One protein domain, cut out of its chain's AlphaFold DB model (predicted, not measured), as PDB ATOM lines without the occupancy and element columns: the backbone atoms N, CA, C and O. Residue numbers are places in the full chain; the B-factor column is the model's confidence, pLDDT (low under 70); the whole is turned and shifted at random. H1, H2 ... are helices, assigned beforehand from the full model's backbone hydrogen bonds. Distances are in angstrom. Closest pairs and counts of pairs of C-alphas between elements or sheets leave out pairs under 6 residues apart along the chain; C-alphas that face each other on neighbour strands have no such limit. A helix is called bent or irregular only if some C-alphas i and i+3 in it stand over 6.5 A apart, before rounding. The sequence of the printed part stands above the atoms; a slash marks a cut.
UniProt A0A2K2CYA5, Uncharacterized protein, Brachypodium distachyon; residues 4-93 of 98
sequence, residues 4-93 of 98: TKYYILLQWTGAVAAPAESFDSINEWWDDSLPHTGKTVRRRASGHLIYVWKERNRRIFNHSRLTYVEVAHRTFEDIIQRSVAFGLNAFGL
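Overview. This is residues 4 to 93 of the 98 residues of an uncharacterized protein of Brachypodium distachyon (UniProt A0A2K2CYA5). Two longer helices, H3 and H4, make a V that closes near the short link between them. The short H1 lies by the start of H4, and the short H2 sits off by itself on the side of H3 away from H4, reached by a long loop, residues 13 to 25. The printed part has 90 residues with four named helices, in the order H1, H2, H3, H4, and no named strand; the class is all helix. The whole is compact, with a radius of gyration of the C-alphas of 13.8 A, and spans 38 by 36 by 20 A.

Arrangement. H1, residues 4 to 12, and H4, residues 68 to 85, only just touch, with 3 pairs of C-alphas within 8 A. The closest C-alphas are those of Lys 5 and Tyr 68, 7.3 A apart. H1 and H4 run the same way at a shallow tilt of 17 degrees. H2, residues 26 to 32, touches no helix. H3, residues 39 to 61, touches H4 with residues 51 to 59 alone, and H4 touches H3 with residues 71 to 75 alone. Their closest C-alphas, of Val 52 and Thr 75, are 5.9 A apart, and they run opposite ways at a steep tilt of 60 degrees. H1 and H3 are apart. Every O i to N i+4 pair is within hydrogen-bond range in H2, H3 and H4; in H1, 3 of 5 are.

Along the chain. H1 begins at C-alpha 4, (-58.028, 7.366, -36.782), and is neither bent nor irregular, but only just: C-alphas 5 and 8 are 6.1 A apart. H3 is 32.7 A long from C-alpha 39 at (-33.940, -8.393, -35.619). H4 is 25.7 A long and ends at C-alpha 85, (-43.182, -9.351, -12.106).

Size, cuts and confidence. The two C-alphas farthest apart, of Asp 24 and Gly 87, are 40.8 A apart. The printed part has no cut. The link from H1 to H2 is long; those from H2 to H3 and from H3 to H4 are short. The model's pLDDT is under 70 in residues 4 to 23 and 88 to 93.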
ATOM      1  N   THR A   4     -58.247   6.933 -38.174       35.47
ATOM      2  CA  THR A   4     -58.028   7.366 -36.782       35.47
ATOM      3  C   THR A   4     -57.729   6.214 -35.815       35.47
ATOM      4  O   THR A   4     -57.033   6.398 -34.822       35.47
ATOM      5  N   LYS A   5     -58.217   5.001 -36.109       46.53
ATOM      6  CA  LYS A   5     -58.026   3.812 -35.259       46.53
ATOM      7  C   LYS A   5     -56.607   3.240 -35.338       46.53
ATOM      8  O   LYS A   5     -56.171   2.593 -34.392       46.53
ATOM      9  N   TYR A   6     -55.905   3.486 -36.445       49.38
ATOM     10  CA  TYR A   6     -54.532   3.034 -36.658       49.38
ATOM     11  C   TYR A   6     -53.521   3.988 -36.024       49.38
ATOM     12  O   TYR A   6     -52.600   3.523 -35.367       49.38
ATOM     13  N   TYR A   7     -53.740   5.303 -36.114       47.72
ATOM     14  CA  TYR A   7     -52.831   6.313 -35.555       47.72
ATOM     15  C   TYR A   7     -52.508   6.111 -34.067       47.72
ATOM     16  O   TYR A   7     -51.367   6.304 -33.663       47.72
ATOM     17  N   ILE A   8     -53.472   5.645 -33.266       52.59
ATOM     18  CA  ILE A   8     -53.248   5.363 -31.840       52.59
ATOM     19  C   ILE A   8     -52.339   4.138 -31.645       52.59
ATOM     20  O   ILE A   8     -51.474   4.162 -30.781       52.59
ATOM     21  N   LEU A   9     -52.486   3.091 -32.465       49.09
ATOM     22  CA  LEU A   9     -51.609   1.910 -32.435       49.09
ATOM     23  C   LEU A   9     -50.194   2.233 -32.942       49.09
ATOM     24  O   LEU A   9     -49.217   1.716 -32.407       49.09
ATOM     25  N   LEU A  10     -50.082   3.111 -33.938       52.75
ATOM     26  CA  LEU A  10     -48.829   3.557 -34.552       52.75
ATOM     27  C   LEU A  10     -47.979   4.440 -33.659       52.75
ATOM     28  O   LEU A  10     -46.789   4.198 -33.492       52.75
ATOM     29  N   GLN A  11     -48.613   5.424 -33.031       48.56
ATOM     30  CA  GLN A  11     -47.935   6.309 -32.096       48.56
ATOM     31  C   GLN A  11     -47.484   5.567 -30.823       48.56
ATOM     32  O   GLN A  11     -46.632   6.062 -30.099       48.56
ATOM     33  N   TRP A  12     -48.032   4.373 -30.559       47.50
ATOM     34  CA  TRP A  12     -47.768   3.574 -29.356       47.50
ATOM     35  C   TRP A  12     -46.817   2.392 -29.553       47.50
ATOM     36  O   TRP A  12     -46.186   1.952 -28.598       47.50
ATOM     37  N   THR A  13     -46.720   1.844 -30.764       48.12
ATOM     38  CA  THR A  13     -45.868   0.680 -31.056       48.12
ATOM     39  C   THR A  13     -44.528   1.064 -31.655       48.12
ATOM     40  O   THR A  13     -43.864   0.160 -32.148       48.12
ATOM     41  N   GLY A  14     -44.154   2.356 -31.678       47.47
ATOM     42  CA  GLY A  14     -42.923   2.879 -32.302       47.47
ATOM     43  C   GLY A  14     -42.674   2.374 -33.731       47.47
ATOM     44  O   GLY A  14     -41.558   2.449 -34.239       47.47
ATOM     45  N   ALA A  15     -43.699   1.794 -34.354       48.91
ATOM     46  CA  ALA A  15     -43.639   1.167 -35.650       48.91
ATOM     47  C   ALA A  15     -43.865   2.272 -36.667       48.91
ATOM     48  O   ALA A  15     -44.900   2.935 -36.688       48.91
ATOM     49  N   VAL A  16     -42.824   2.516 -37.445       50.72
ATOM     50  CA  VAL A  16     -42.776   3.534 -38.478       50.72
ATOM     51  C   VAL A  16     -43.774   3.151 -39.572       50.72
ATOM     52  O   VAL A  16     -43.650   2.087 -40.160       50.72
ATOM     53  N   ALA A  17     -44.701   4.068 -39.848       51.00
ATOM     54  CA  ALA A  17     -45.647   4.100 -40.967       51.00
ATOM     55  C   ALA A  17     -47.000   3.401 -40.781       51.00
ATOM     56  O   ALA A  17     -47.122   2.214 -40.483       51.00
ATOM     57  N   ALA A  18     -48.054   4.195 -41.003       51.50
ATOM     58  CA  ALA A  18     -49.401   3.670 -41.079       51.50
ATOM     59  C   ALA A  18     -49.477   2.628 -42.189       51.50
ATOM     60  O   ALA A  18     -48.955   2.908 -43.268       51.50
ATOM     61  N   PRO A  19     -50.109   1.460 -41.950       51.41
ATOM     62  CA  PRO A  19     -50.261   0.488 -43.013       51.41
ATOM     63  C   PRO A  19     -50.972   1.163 -44.182       51.41
ATOM     64  O   PRO A  19     -51.866   1.995 -43.966       51.41
ATOM     65  N   ALA A  20     -50.544   0.825 -45.399       54.84
ATOM     66  CA  ALA A  20     -51.147   1.328 -46.622       54.84
ATOM     67  C   ALA A  20     -52.681   1.199 -46.557       54.84
ATOM     68  O   ALA A  20     -53.222   0.276 -45.940       54.84
ATOM     69  N   GLU A  21     -53.401   2.155 -47.159       56.84
ATOM     70  CA  GLU A  21     -54.874   2.220 -47.098       56.84
ATOM     71  C   GLU A  21     -55.560   0.928 -47.585       56.84
ATOM     72  O   GLU A  21     -56.701   0.647 -47.207       56.84
ATOM     73  N   SER A  22     -54.830   0.129 -48.360       60.88
ATOM     74  CA  SER A  22     -55.122  -1.237 -48.768       60.88
ATOM     75  C   SER A  22     -53.852  -2.081 -48.657       60.88
ATOM     76  O   SER A  22     -52.776  -1.602 -49.001       60.88
ATOM     77  N   PHE A  23     -53.996  -3.329 -48.218       69.12
ATOM     78  CA  PHE A  23     -52.963  -4.363 -48.288       69.12
ATOM     79  C   PHE A  23     -53.524  -5.543 -49.085       69.12
ATOM     80  O   PHE A  23     -54.701  -5.887 -48.921       69.12
ATOM     81  N   ASP A  24     -52.703  -6.165 -49.924       77.25
ATOM     82  CA  ASP A  24     -53.084  -7.305 -50.759       77.25
ATOM     83  C   ASP A  24     -53.172  -8.591 -49.927       77.25
ATOM     84  O   ASP A  24     -53.930  -9.512 -50.244       77.25
ATOM     85  N   SER A  25     -52.433  -8.662 -48.811       81.62
ATOM     86  CA  SER A  25     -52.508  -9.789 -47.879       81.62
ATOM     87  C   SER A  25     -52.190  -9.421 -46.427       81.62
ATOM     88  O   SER A  25     -51.529  -8.430 -46.131       81.62
ATOM     89  N   ILE A  26     -52.627 -10.270 -45.490       72.06
ATOM     90  CA  ILE A  26     -52.268 -10.142 -44.065       72.06
ATOM     91  C   ILE A  26     -50.749 -10.248 -43.863       72.06
ATOM     92  O   ILE A  26     -50.227  -9.623 -42.947       72.06
ATOM     93  N   ASN A  27     -50.050 -11.023 -44.701       80.56
ATOM     94  CA  ASN A  27     -48.596 -11.172 -44.622       80.56
ATOM     95  C   ASN A  27     -47.886  -9.870 -44.998       80.56
ATOM     96  O   ASN A  27     -47.021  -9.428 -44.259       80.56
ATOM     97  N   GLU A  28     -48.313  -9.235 -46.088       79.56
ATOM     98  CA  GLU A  28     -47.805  -7.921 -46.489       79.56
ATOM     99  C   GLU A  28     -48.067  -6.881 -45.395       79.56
ATOM    100  O   GLU A  28     -47.141  -6.231 -44.927       79.56
ATOM    101  N   TRP A  29     -49.301  -6.815 -44.878       80.56
ATOM    102  CA  TRP A  29     -49.619  -5.928 -43.758       80.56
ATOM    103  C   TRP A  29     -48.738  -6.187 -42.531       80.56
ATOM    104  O   TRP A  29     -48.340  -5.246 -41.844       80.56
ATOM    105  N   TRP A  30     -48.466  -7.456 -42.221       80.62
ATOM    106  CA  TRP A  30     -47.636  -7.848 -41.088       80.62
ATOM    107  C   TRP A  30     -46.185  -7.405 -41.272       80.62
ATOM    108  O   TRP A  30     -45.605  -6.849 -40.339       80.62
ATOM    109  N   ASP A  31     -45.619  -7.631 -42.454       81.81
ATOM    110  CA  ASP A  31     -44.245  -7.251 -42.770       81.81
ATOM    111  C   ASP A  31     -44.082  -5.721 -42.797       81.81
ATOM    112  O   ASP A  31     -43.138  -5.205 -42.194       81.81
ATOM    113  N   ASP A  32     -45.054  -4.992 -43.355       79.31
ATOM    114  CA  ASP A  32     -45.074  -3.522 -43.395       79.31
ATOM    115  C   ASP A  32     -45.268  -2.879 -42.018       79.31
ATOM    116  O   ASP A  32     -44.725  -1.814 -41.733       79.31
ATOM    117  N   SER A  33     -46.041  -3.522 -41.136       73.94
ATOM    118  CA  SER A  33     -46.315  -3.009 -39.785       73.94
ATOM    119  C   SER A  33     -45.124  -3.153 -38.838       73.94
ATOM    120  O   SER A  33     -45.177  -2.685 -37.697       73.94
ATOM    121  N   LEU A  34     -44.069  -3.852 -39.255       80.75
ATOM    122  CA  LEU A  34     -42.890  -4.080 -38.443       80.75
ATOM    123  C   LEU A  34     -41.760  -3.129 -38.850       80.75
ATOM    124  O   LEU A  34     -41.521  -2.889 -40.033       80.75
ATOM    125  N   PRO A  35     -40.989  -2.610 -37.879       73.81
ATOM    126  CA  PRO A  35     -39.845  -1.787 -38.211       73.81
ATOM    127  C   PRO A  35     -38.832  -2.623 -39.003       73.81
ATOM    128  O   PRO A  35     -38.438  -3.718 -38.587       73.81
ATOM    129  N   HIS A  36     -38.360  -2.063 -40.117       75.12
ATOM    130  CA  HIS A  36     -37.335  -2.646 -40.994       75.12
ATOM    131  C   HIS A  36     -35.918  -2.575 -40.383       75.12
ATOM    132  O   HIS A  36     -34.905  -2.663 -41.074       75.12
ATOM    133  N   THR A  37     -35.845  -2.399 -39.064       75.62
ATOM    134  CA  THR A  37     -34.626  -2.256 -38.277       75.62
ATOM    135  C   THR A  37     -34.142  -3.625 -37.778       75.62
ATOM    136  O   THR A  37     -34.609  -4.685 -38.207       75.62
ATOM    137  N   GLY A  38     -33.154  -3.645 -36.880       82.56
ATOM    138  CA  GLY A  38     -32.527  -4.879 -36.406       82.56
ATOM    139  C   GLY A  38     -33.512  -5.932 -35.867       82.56
ATOM    140  O   GLY A  38     -34.545  -5.626 -35.267       82.56
ATOM    141  N   LYS A  39     -33.137  -7.212 -36.009       85.31
ATOM    142  CA  LYS A  39     -33.940  -8.393 -35.619       85.31
ATOM    143  C   LYS A  39     -34.539  -8.297 -34.207       85.31
ATOM    144  O   LYS A  39     -35.656  -8.762 -33.986       85.31
ATOM    145  N   THR A  40     -33.813  -7.709 -33.256       80.06
ATOM    146  CA  THR A  40     -34.260  -7.526 -31.865       80.06
ATOM    147  C   THR A  40     -35.447  -6.570 -31.760       80.06
ATOM    148  O   THR A  40     -36.434  -6.901 -31.104       80.06
ATOM    149  N   VAL A  41     -35.380  -5.419 -32.434       77.69
ATOM    150  CA  VAL A  41     -36.450  -4.410 -32.446       77.69
ATOM    151  C   VAL A  41     -37.681  -4.978 -33.142       77.69
ATOM    152  O   VAL A  41     -38.780  -4.934 -32.592       77.69
ATOM    153  N   ARG A  42     -37.480  -5.656 -34.278       80.94
ATOM    154  CA  ARG A  42     -38.554  -6.347 -34.997       80.94
ATOM    155  C   ARG A  42     -39.252  -7.405 -34.141       80.94
ATOM    156  O   ARG A  42     -40.480  -7.445 -34.081       80.94
ATOM    157  N   ARG A  43     -38.482  -8.239 -33.427       83.00
ATOM    158  CA  ARG A  43     -39.016  -9.256 -32.501       83.00
ATOM    159  C   ARG A  43     -39.814  -8.617 -31.364       83.00
ATOM    160  O   ARG A  43     -40.857  -9.147 -30.987       83.00
ATOM    161  N   ARG A  44     -39.339  -7.491 -30.828       80.50
ATOM    162  CA  ARG A  44     -40.033  -6.736 -29.780       80.50
ATOM    163  C   ARG A  44     -41.361  -6.176 -30.293       80.50
ATOM    164  O   ARG A  44     -42.382  -6.422 -29.657       80.50
ATOM    165  N   ALA A  45     -41.372  -5.504 -31.444       78.94
ATOM    166  CA  ALA A  45     -42.592  -4.976 -32.063       78.94
ATOM    167  C   ALA A  45     -43.607  -6.093 -32.380       78.94
ATOM    168  O   ALA A  45     -44.774  -5.996 -32.002       78.94
ATOM    169  N   SER A  46     -43.141  -7.216 -32.943       83.00
ATOM    170  CA  SER A  46     -43.975  -8.408 -33.187       83.00
ATOM    171  C   SER A  46     -44.625  -8.923 -31.901       83.00
ATOM    172  O   SER A  46     -45.809  -9.253 -31.881       83.00
ATOM    173  N   GLY A  47     -43.860  -8.967 -30.804       83.88
ATOM    174  CA  GLY A  47     -44.370  -9.356 -29.492       83.88
ATOM    175  C   GLY A  47     -45.529  -8.470 -29.034       83.88
ATOM    176  O   GLY A  47     -46.561  -8.994 -28.623       83.88
ATOM    177  N   HIS A  48     -45.399  -7.146 -29.159       79.38
ATOM    178  CA  HIS A  48     -46.453  -6.198 -28.786       79.38
ATOM    179  C   HIS A  48     -47.729  -6.393 -29.618       79.38
ATOM    180  O   HIS A  48     -48.822  -6.457 -29.051       79.38
ATOM    181  N   LEU A  49     -47.605  -6.582 -30.937       79.00
ATOM    182  CA  LEU A  49     -48.753  -6.856 -31.813       79.00
ATOM    183  C   LEU A  49     -49.501  -8.138 -31.413       79.00
ATOM    184  O   LEU A  49     -50.733  -8.160 -31.413       79.00
ATOM    185  N   ILE A  50     -48.779  -9.185 -30.998       84.25
ATOM    186  CA  ILE A  50     -49.384 -10.434 -30.505       84.25
ATOM    187  C   ILE A  50     -50.204 -10.192 -29.231       84.25
ATOM    188  O   ILE A  50     -51.295 -10.752 -29.097       84.25
ATOM    189  N   TYR A  51     -49.733  -9.349 -28.306       82.25
ATOM    190  CA  TYR A  51     -50.515  -9.009 -27.111       82.25
ATOM    191  C   TYR A  51     -51.804  -8.257 -27.464       82.25
ATOM    192  O   TYR A  51     -52.867  -8.613 -26.952       82.25
ATOM    193  N   VAL A  52     -51.746  -7.297 -28.392       79.69
ATOM    194  CA  VAL A  52     -52.940  -6.566 -28.859       79.69
ATOM    195  C   VAL A  52     -53.938  -7.518 -29.522       79.69
ATOM    196  O   VAL A  52     -55.142  -7.452 -29.258       79.69
ATOM    197  N   TRP A  53     -53.453  -8.444 -30.354       84.00
ATOM    198  CA  TRP A  53     -54.287  -9.471 -30.981       84.00
ATOM    199  C   TRP A  53     -54.969 -10.361 -29.937       84.00
ATOM    200  O   TRP A  53     -56.176 -10.610 -30.019       84.00
ATOM    201  N   LYS A  54     -54.225 -10.781 -28.908       87.38
ATOM    202  CA  LYS A  54     -54.756 -11.580 -27.802       87.38
ATOM    203  C   LYS A  54     -55.852 -10.836 -27.038       87.38
ATOM    204  O   LYS A  54     -56.898 -11.426 -26.775       87.38
ATOM    205  N   GLU A  55     -55.655  -9.559 -26.720       86.81
ATOM    206  CA  GLU A  55     -56.643  -8.773 -25.974       86.81
ATOM    207  C   GLU A  55     -57.908  -8.494 -26.792       86.81
ATOM    208  O   GLU A  55     -59.030  -8.637 -26.295       86.81
ATOM    209  N   ARG A  56     -57.751  -8.194 -28.088       83.31
ATOM    210  CA  ARG A  56     -58.880  -8.096 -29.020       83.31
ATOM    211  C   ARG A  56     -59.682  -9.401 -29.055       83.31
ATOM    212  O   ARG A  56     -60.911  -9.356 -29.028       83.31
ATOM    213  N   ASN A  57     -59.011 -10.550 -29.108       85.94
ATOM    214  CA  ASN A  57     -59.683 -11.848 -29.117       85.94
ATOM    215  C   ASN A  57     -60.371 -12.138 -27.780       85.94
ATOM    216  O   ASN A  57     -61.521 -12.573 -27.776       85.94
ATOM    217  N   ARG A  58     -59.725 -11.821 -26.649       87.75
ATOM    218  CA  ARG A  58     -60.321 -11.932 -25.307       87.75
ATOM    219  C   ARG A  58     -61.638 -11.168 -25.220       87.75
ATOM    220  O   ARG A  58     -62.613 -11.694 -24.693       87.75
ATOM    221  N   ARG A  59     -61.697  -9.961 -25.791       85.81
ATOM    222  CA  ARG A  59     -62.933  -9.172 -25.876       85.81
ATOM    223  C   ARG A  59     -64.054  -9.921 -26.610       85.81
ATOM    224  O   ARG A  59     -65.184  -9.928 -26.131       85.81
ATOM    225  N   ILE A  60     -63.749 -10.524 -27.762       81.94
ATOM    226  CA  ILE A  60     -64.730 -11.263 -28.575       81.94
ATOM    227  C   ILE A  60     -65.251 -12.478 -27.802       81.94
ATOM    228  O   ILE A  60     -66.463 -12.645 -27.696       81.94
ATOM    229  N   PHE A  61     -64.353 -13.274 -27.215       89.75
ATOM    230  CA  PHE A  61     -64.724 -14.475 -26.457       89.75
ATOM    231  C   PHE A  61     -65.506 -14.167 -25.177       89.75
ATOM    232  O   PHE A  61     -66.410 -14.911 -24.818       89.75
ATOM    233  N   ASN A  62     -65.209 -13.046 -24.518       90.94
ATOM    234  CA  ASN A  62     -65.912 -12.624 -23.305       90.94
ATOM    235  C   ASN A  62     -67.166 -11.785 -23.595       90.94
ATOM    236  O   ASN A  62     -67.747 -11.227 -22.665       90.94
ATOM    237  N   HIS A  63     -67.551 -11.624 -24.866       88.75
ATOM    238  CA  HIS A  63     -68.664 -10.772 -25.297       88.75
ATOM    239  C   HIS A  63     -68.618  -9.336 -24.736       88.75
ATOM    240  O   HIS A  63     -69.651  -8.682 -24.567       88.75
ATOM    241  N   SER A  64     -67.421  -8.806 -24.463       88.56
ATOM    242  CA  SER A  64     -67.262  -7.484 -23.864       88.56
ATOM    243  C   SER A  64     -67.215  -6.378 -24.924       88.56
ATOM    244  O   SER A  64     -66.767  -6.548 -26.063       88.56
ATOM    245  N   ARG A  65     -67.699  -5.184 -24.572       82.31
ATOM    246  CA  ARG A  65     -67.721  -4.024 -25.475       82.31
ATOM    247  C   ARG A  65     -66.607  -3.040 -25.131       82.31
ATOM    248  O   ARG A  65     -66.884  -1.934 -24.703       82.31
ATOM    249  N   LEU A  66     -65.359  -3.452 -25.342       80.38
ATOM    250  CA  LEU A  66     -64.203  -2.563 -25.204       80.38
ATOM    251  C   LEU A  66     -63.918  -1.834 -26.514       80.38
ATOM    252  O   LEU A  66     -63.775  -2.452 -27.563       80.38
ATOM    253  N   THR A  67     -63.786  -0.523 -26.479       82.25
ATOM    254  CA  THR A  67     -63.211   0.267 -27.564       82.25
ATOM    255  C   THR A  67     -61.770  -0.171 -27.859       82.25
ATOM    256  O   THR A  67     -61.114  -0.848 -27.069       82.25
ATOM    257  N   TYR A  68     -61.249   0.216 -29.024       72.94
ATOM    258  CA  TYR A  68     -59.856  -0.079 -29.385       72.94
ATOM    259  C   TYR A  68     -58.850   0.563 -28.419       72.94
ATOM    260  O   TYR A  68     -57.807  -0.027 -28.156       72.94
ATOM    261  N   VAL A  69     -59.191   1.727 -27.859       77.12
ATOM    262  CA  VAL A  69     -58.376   2.423 -26.855       77.12
ATOM    263  C   VAL A  69     -58.334   1.621 -25.557       77.12
ATOM    264  O   VAL A  69     -57.260   1.392 -25.016       77.12
ATOM    265  N   GLU A  70     -59.472   1.102 -25.095       80.19
ATOM    266  CA  GLU A  70     -59.522   0.266 -23.886       80.19
ATOM    267  C   GLU A  70     -58.779  -1.067 -24.062       80.19
ATOM    268  O   GLU A  70     -58.112  -1.527 -23.138       80.19
ATOM    269  N   VAL A  71     -58.845  -1.674 -25.253       80.81
ATOM    270  CA  VAL A  71     -58.044  -2.864 -25.597       80.81
ATOM    271  C   VAL A  71     -56.545  -2.552 -25.532       80.81
ATOM    272  O   VAL A  71     -55.781  -3.339 -24.973       80.81
ATOM    273  N   ALA A  72     -56.116  -1.405 -26.063       77.75
ATOM    274  CA  ALA A  72     -54.719  -0.979 -26.008       77.75
ATOM    275  C   ALA A  72     -54.259  -0.700 -24.566       77.75
ATOM    276  O   ALA A  72     -53.219  -1.211 -24.152       77.75
ATOM    277  N   HIS A  73     -55.061   0.020 -23.776       79.25
ATOM    278  CA  HIS A  73     -54.766   0.294 -22.367       79.25
ATOM    279  C   HIS A  73     -54.592  -0.990 -21.549       79.25
ATOM    280  O   HIS A  73     -53.580  -1.146 -20.872       79.25
ATOM    281  N   ARG A  74     -55.518  -1.950 -21.670       85.81
ATOM    282  CA  ARG A  74     -55.406  -3.239 -20.965       85.81
ATOM    283  C   ARG A  74     -54.190  -4.041 -21.403       85.81
ATOM    284  O   ARG A  74     -53.533  -4.667 -20.582       85.81
ATOM    285  N   THR A  75     -53.887  -4.009 -22.698       84.06
ATOM    286  CA  THR A  75     -52.690  -4.658 -23.240       84.06
ATOM    287  C   THR A  75     -51.424  -4.080 -22.602       84.06
ATOM    288  O   THR A  75     -50.521  -4.827 -22.239       84.06
ATOM    289  N   PHE A  76     -51.368  -2.760 -22.435       81.94
ATOM    290  CA  PHE A  76     -50.233  -2.075 -21.828       81.94
ATOM    291  C   PHE A  76     -50.092  -2.375 -20.334       81.94
ATOM    292  O   PHE A  76     -48.992  -2.683 -19.880       81.94
ATOM    293  N   GLU A  77     -51.197  -2.362 -19.588       85.38
ATOM    294  CA  GLU A  77     -51.209  -2.775 -18.181       85.38
ATOM    295  C   GLU A  77     -50.675  -4.203 -18.014       85.38
ATOM    296  O   GLU A  77     -49.784  -4.425 -17.194       85.38
ATOM    297  N   ASP A  78     -51.128  -5.148 -18.846       85.25
ATOM    298  CA  ASP A  78     -50.642  -6.534 -18.849       85.25
ATOM    299  C   ASP A  78     -49.127  -6.611 -19.126       85.25
ATOM    300  O   ASP A  78     -48.409  -7.399 -18.501       85.25
ATOM    301  N   ILE A  79     -48.620  -5.805 -20.066       82.06
ATOM    302  CA  ILE A  79     -47.192  -5.763 -20.419       82.06
ATOM    303  C   ILE A  79     -46.362  -5.184 -19.269       82.06
ATOM    304  O   ILE A  79     -45.346  -5.782 -18.905       82.06
ATOM    305  N   ILE A  80     -46.795  -4.074 -18.659       82.12
ATOM    306  CA  ILE A  80     -46.118  -3.484 -17.495       82.12
ATOM    307  C   ILE A  80     -46.110  -4.469 -16.335       82.12
ATOM    308  O   ILE A  80     -45.054  -4.715 -15.758       82.12
ATOM    309  N   GLN A  81     -47.262  -5.053 -15.998       84.56
ATOM    310  CA  GLN A  81     -47.371  -5.996 -14.887       84.56
ATOM    311  C   GLN A  81     -46.428  -7.182 -15.074       84.56
ATOM    312  O   GLN A  81     -45.727  -7.564 -14.138       84.56
ATOM    313  N   ARG A  82     -46.339  -7.723 -16.297       83.00
ATOM    314  CA  ARG A  82     -45.347  -8.754 -16.630       83.00
ATOM    315  C   ARG A  82     -43.923  -8.241 -16.451       83.00
ATOM    316  O   ARG A  82     -43.118  -8.926 -15.833       83.00
ATOM    317  N   SER A  83     -43.610  -7.052 -16.958       80.56
ATOM    318  CA  SER A  83     -42.274  -6.464 -16.825       80.56
ATOM    319  C   SER A  83     -41.850  -6.355 -15.359       80.56
ATOM    320  O   SER A  83     -40.770  -6.820 -14.999       80.56
ATOM    321  N   VAL A  84     -42.731  -5.824 -14.508       80.94
ATOM    322  CA  VAL A  84     -42.513  -5.684 -13.063       80.94
ATOM    323  C   VAL A  84     -42.350  -7.050 -12.398       80.94
ATOM    324  O   VAL A  84     -41.390  -7.253 -11.659       80.94
ATOM    325  N   ALA A  85     -43.229  -8.011 -12.696       84.56
ATOM    326  CA  ALA A  85     -43.182  -9.351 -12.106       84.56
ATOM    327  C   ALA A  85     -41.890 -10.118 -12.440       84.56
ATOM    328  O   ALA A  85     -41.420 -10.910 -11.626       84.56
ATOM    329  N   PHE A  86     -41.309  -9.880 -13.618       81.44
ATOM    330  CA  PHE A  86     -40.070 -10.526 -14.061       81.44
ATOM    331  C   PHE A  86     -38.808  -9.680 -13.827       81.44
ATOM    332  O   PHE A  86     -37.732 -10.077 -14.271       81.44
ATOM    333  N   GLY A  87     -38.909  -8.520 -13.163       72.81
ATOM    334  CA  GLY A  87     -37.768  -7.619 -12.947       72.81
ATOM    335  C   GLY A  87     -37.148  -7.089 -14.248       72.81
ATOM    336  O   GLY A  87     -35.980  -6.707 -14.276       72.81
ATOM    337  N   LEU A  88     -37.911  -7.095 -15.344       66.75
ATOM    338  CA  LEU A  88     -37.492  -6.550 -16.630       66.75
ATOM    339  C   LEU A  88     -37.709  -5.032 -16.597       66.75
ATOM    340  O   LEU A  88     -38.780  -4.566 -16.203       66.75
ATOM    341  N   ASN A  89     -36.720  -4.247 -17.035       56.81
ATOM    342  CA  ASN A  89     -36.896  -2.802 -17.193       56.81
ATOM    343  C   ASN A  89     -38.001  -2.531 -18.223       56.81
ATOM    344  O   ASN A  89     -37.823  -2.807 -19.411       56.81
ATOM    345  N   ALA A  90     -39.117  -1.945 -17.777       48.69
ATOM    346  CA  ALA A  90     -40.242  -1.562 -18.638       48.69
ATOM    347  C   ALA A  90     -39.820  -0.581 -19.754       48.69
ATOM    348  O   ALA A  90     -40.388  -0.591 -20.842       48.69
ATOM    349  N   PHE A  91     -38.749   0.187 -19.521       46.31
ATOM    350  CA  PHE A  91     -38.095   1.063 -20.501       46.31
ATOM    351  C   PHE A  91     -37.503   0.324 -21.707       46.31
ATOM    352  O   PHE A  91     -37.353   0.899 -22.772       46.31
ATOM    353  N   GLY A  92     -37.205  -0.972 -21.582       44.22
ATOM    354  CA  GLY A  92     -36.816  -1.793 -22.724       44.22
ATOM    355  C   GLY A  92     -37.999  -2.211 -23.598       44.22
ATOM    356  O   GLY A  92     -37.782  -2.890 -24.592       44.22
ATOM    357  N   LEU A  93     -39.242  -1.894 -23.237       50.00
ATOM    358  CA  LEU A  93     -40.450  -2.256 -23.989       50.00
ATOM    359  C   LEU A  93     -41.174  -1.032 -24.552       50.00
ATOM    360  O   LEU A  93     -41.846  -1.156 -25.572       50.00
TER     361      LEU A  93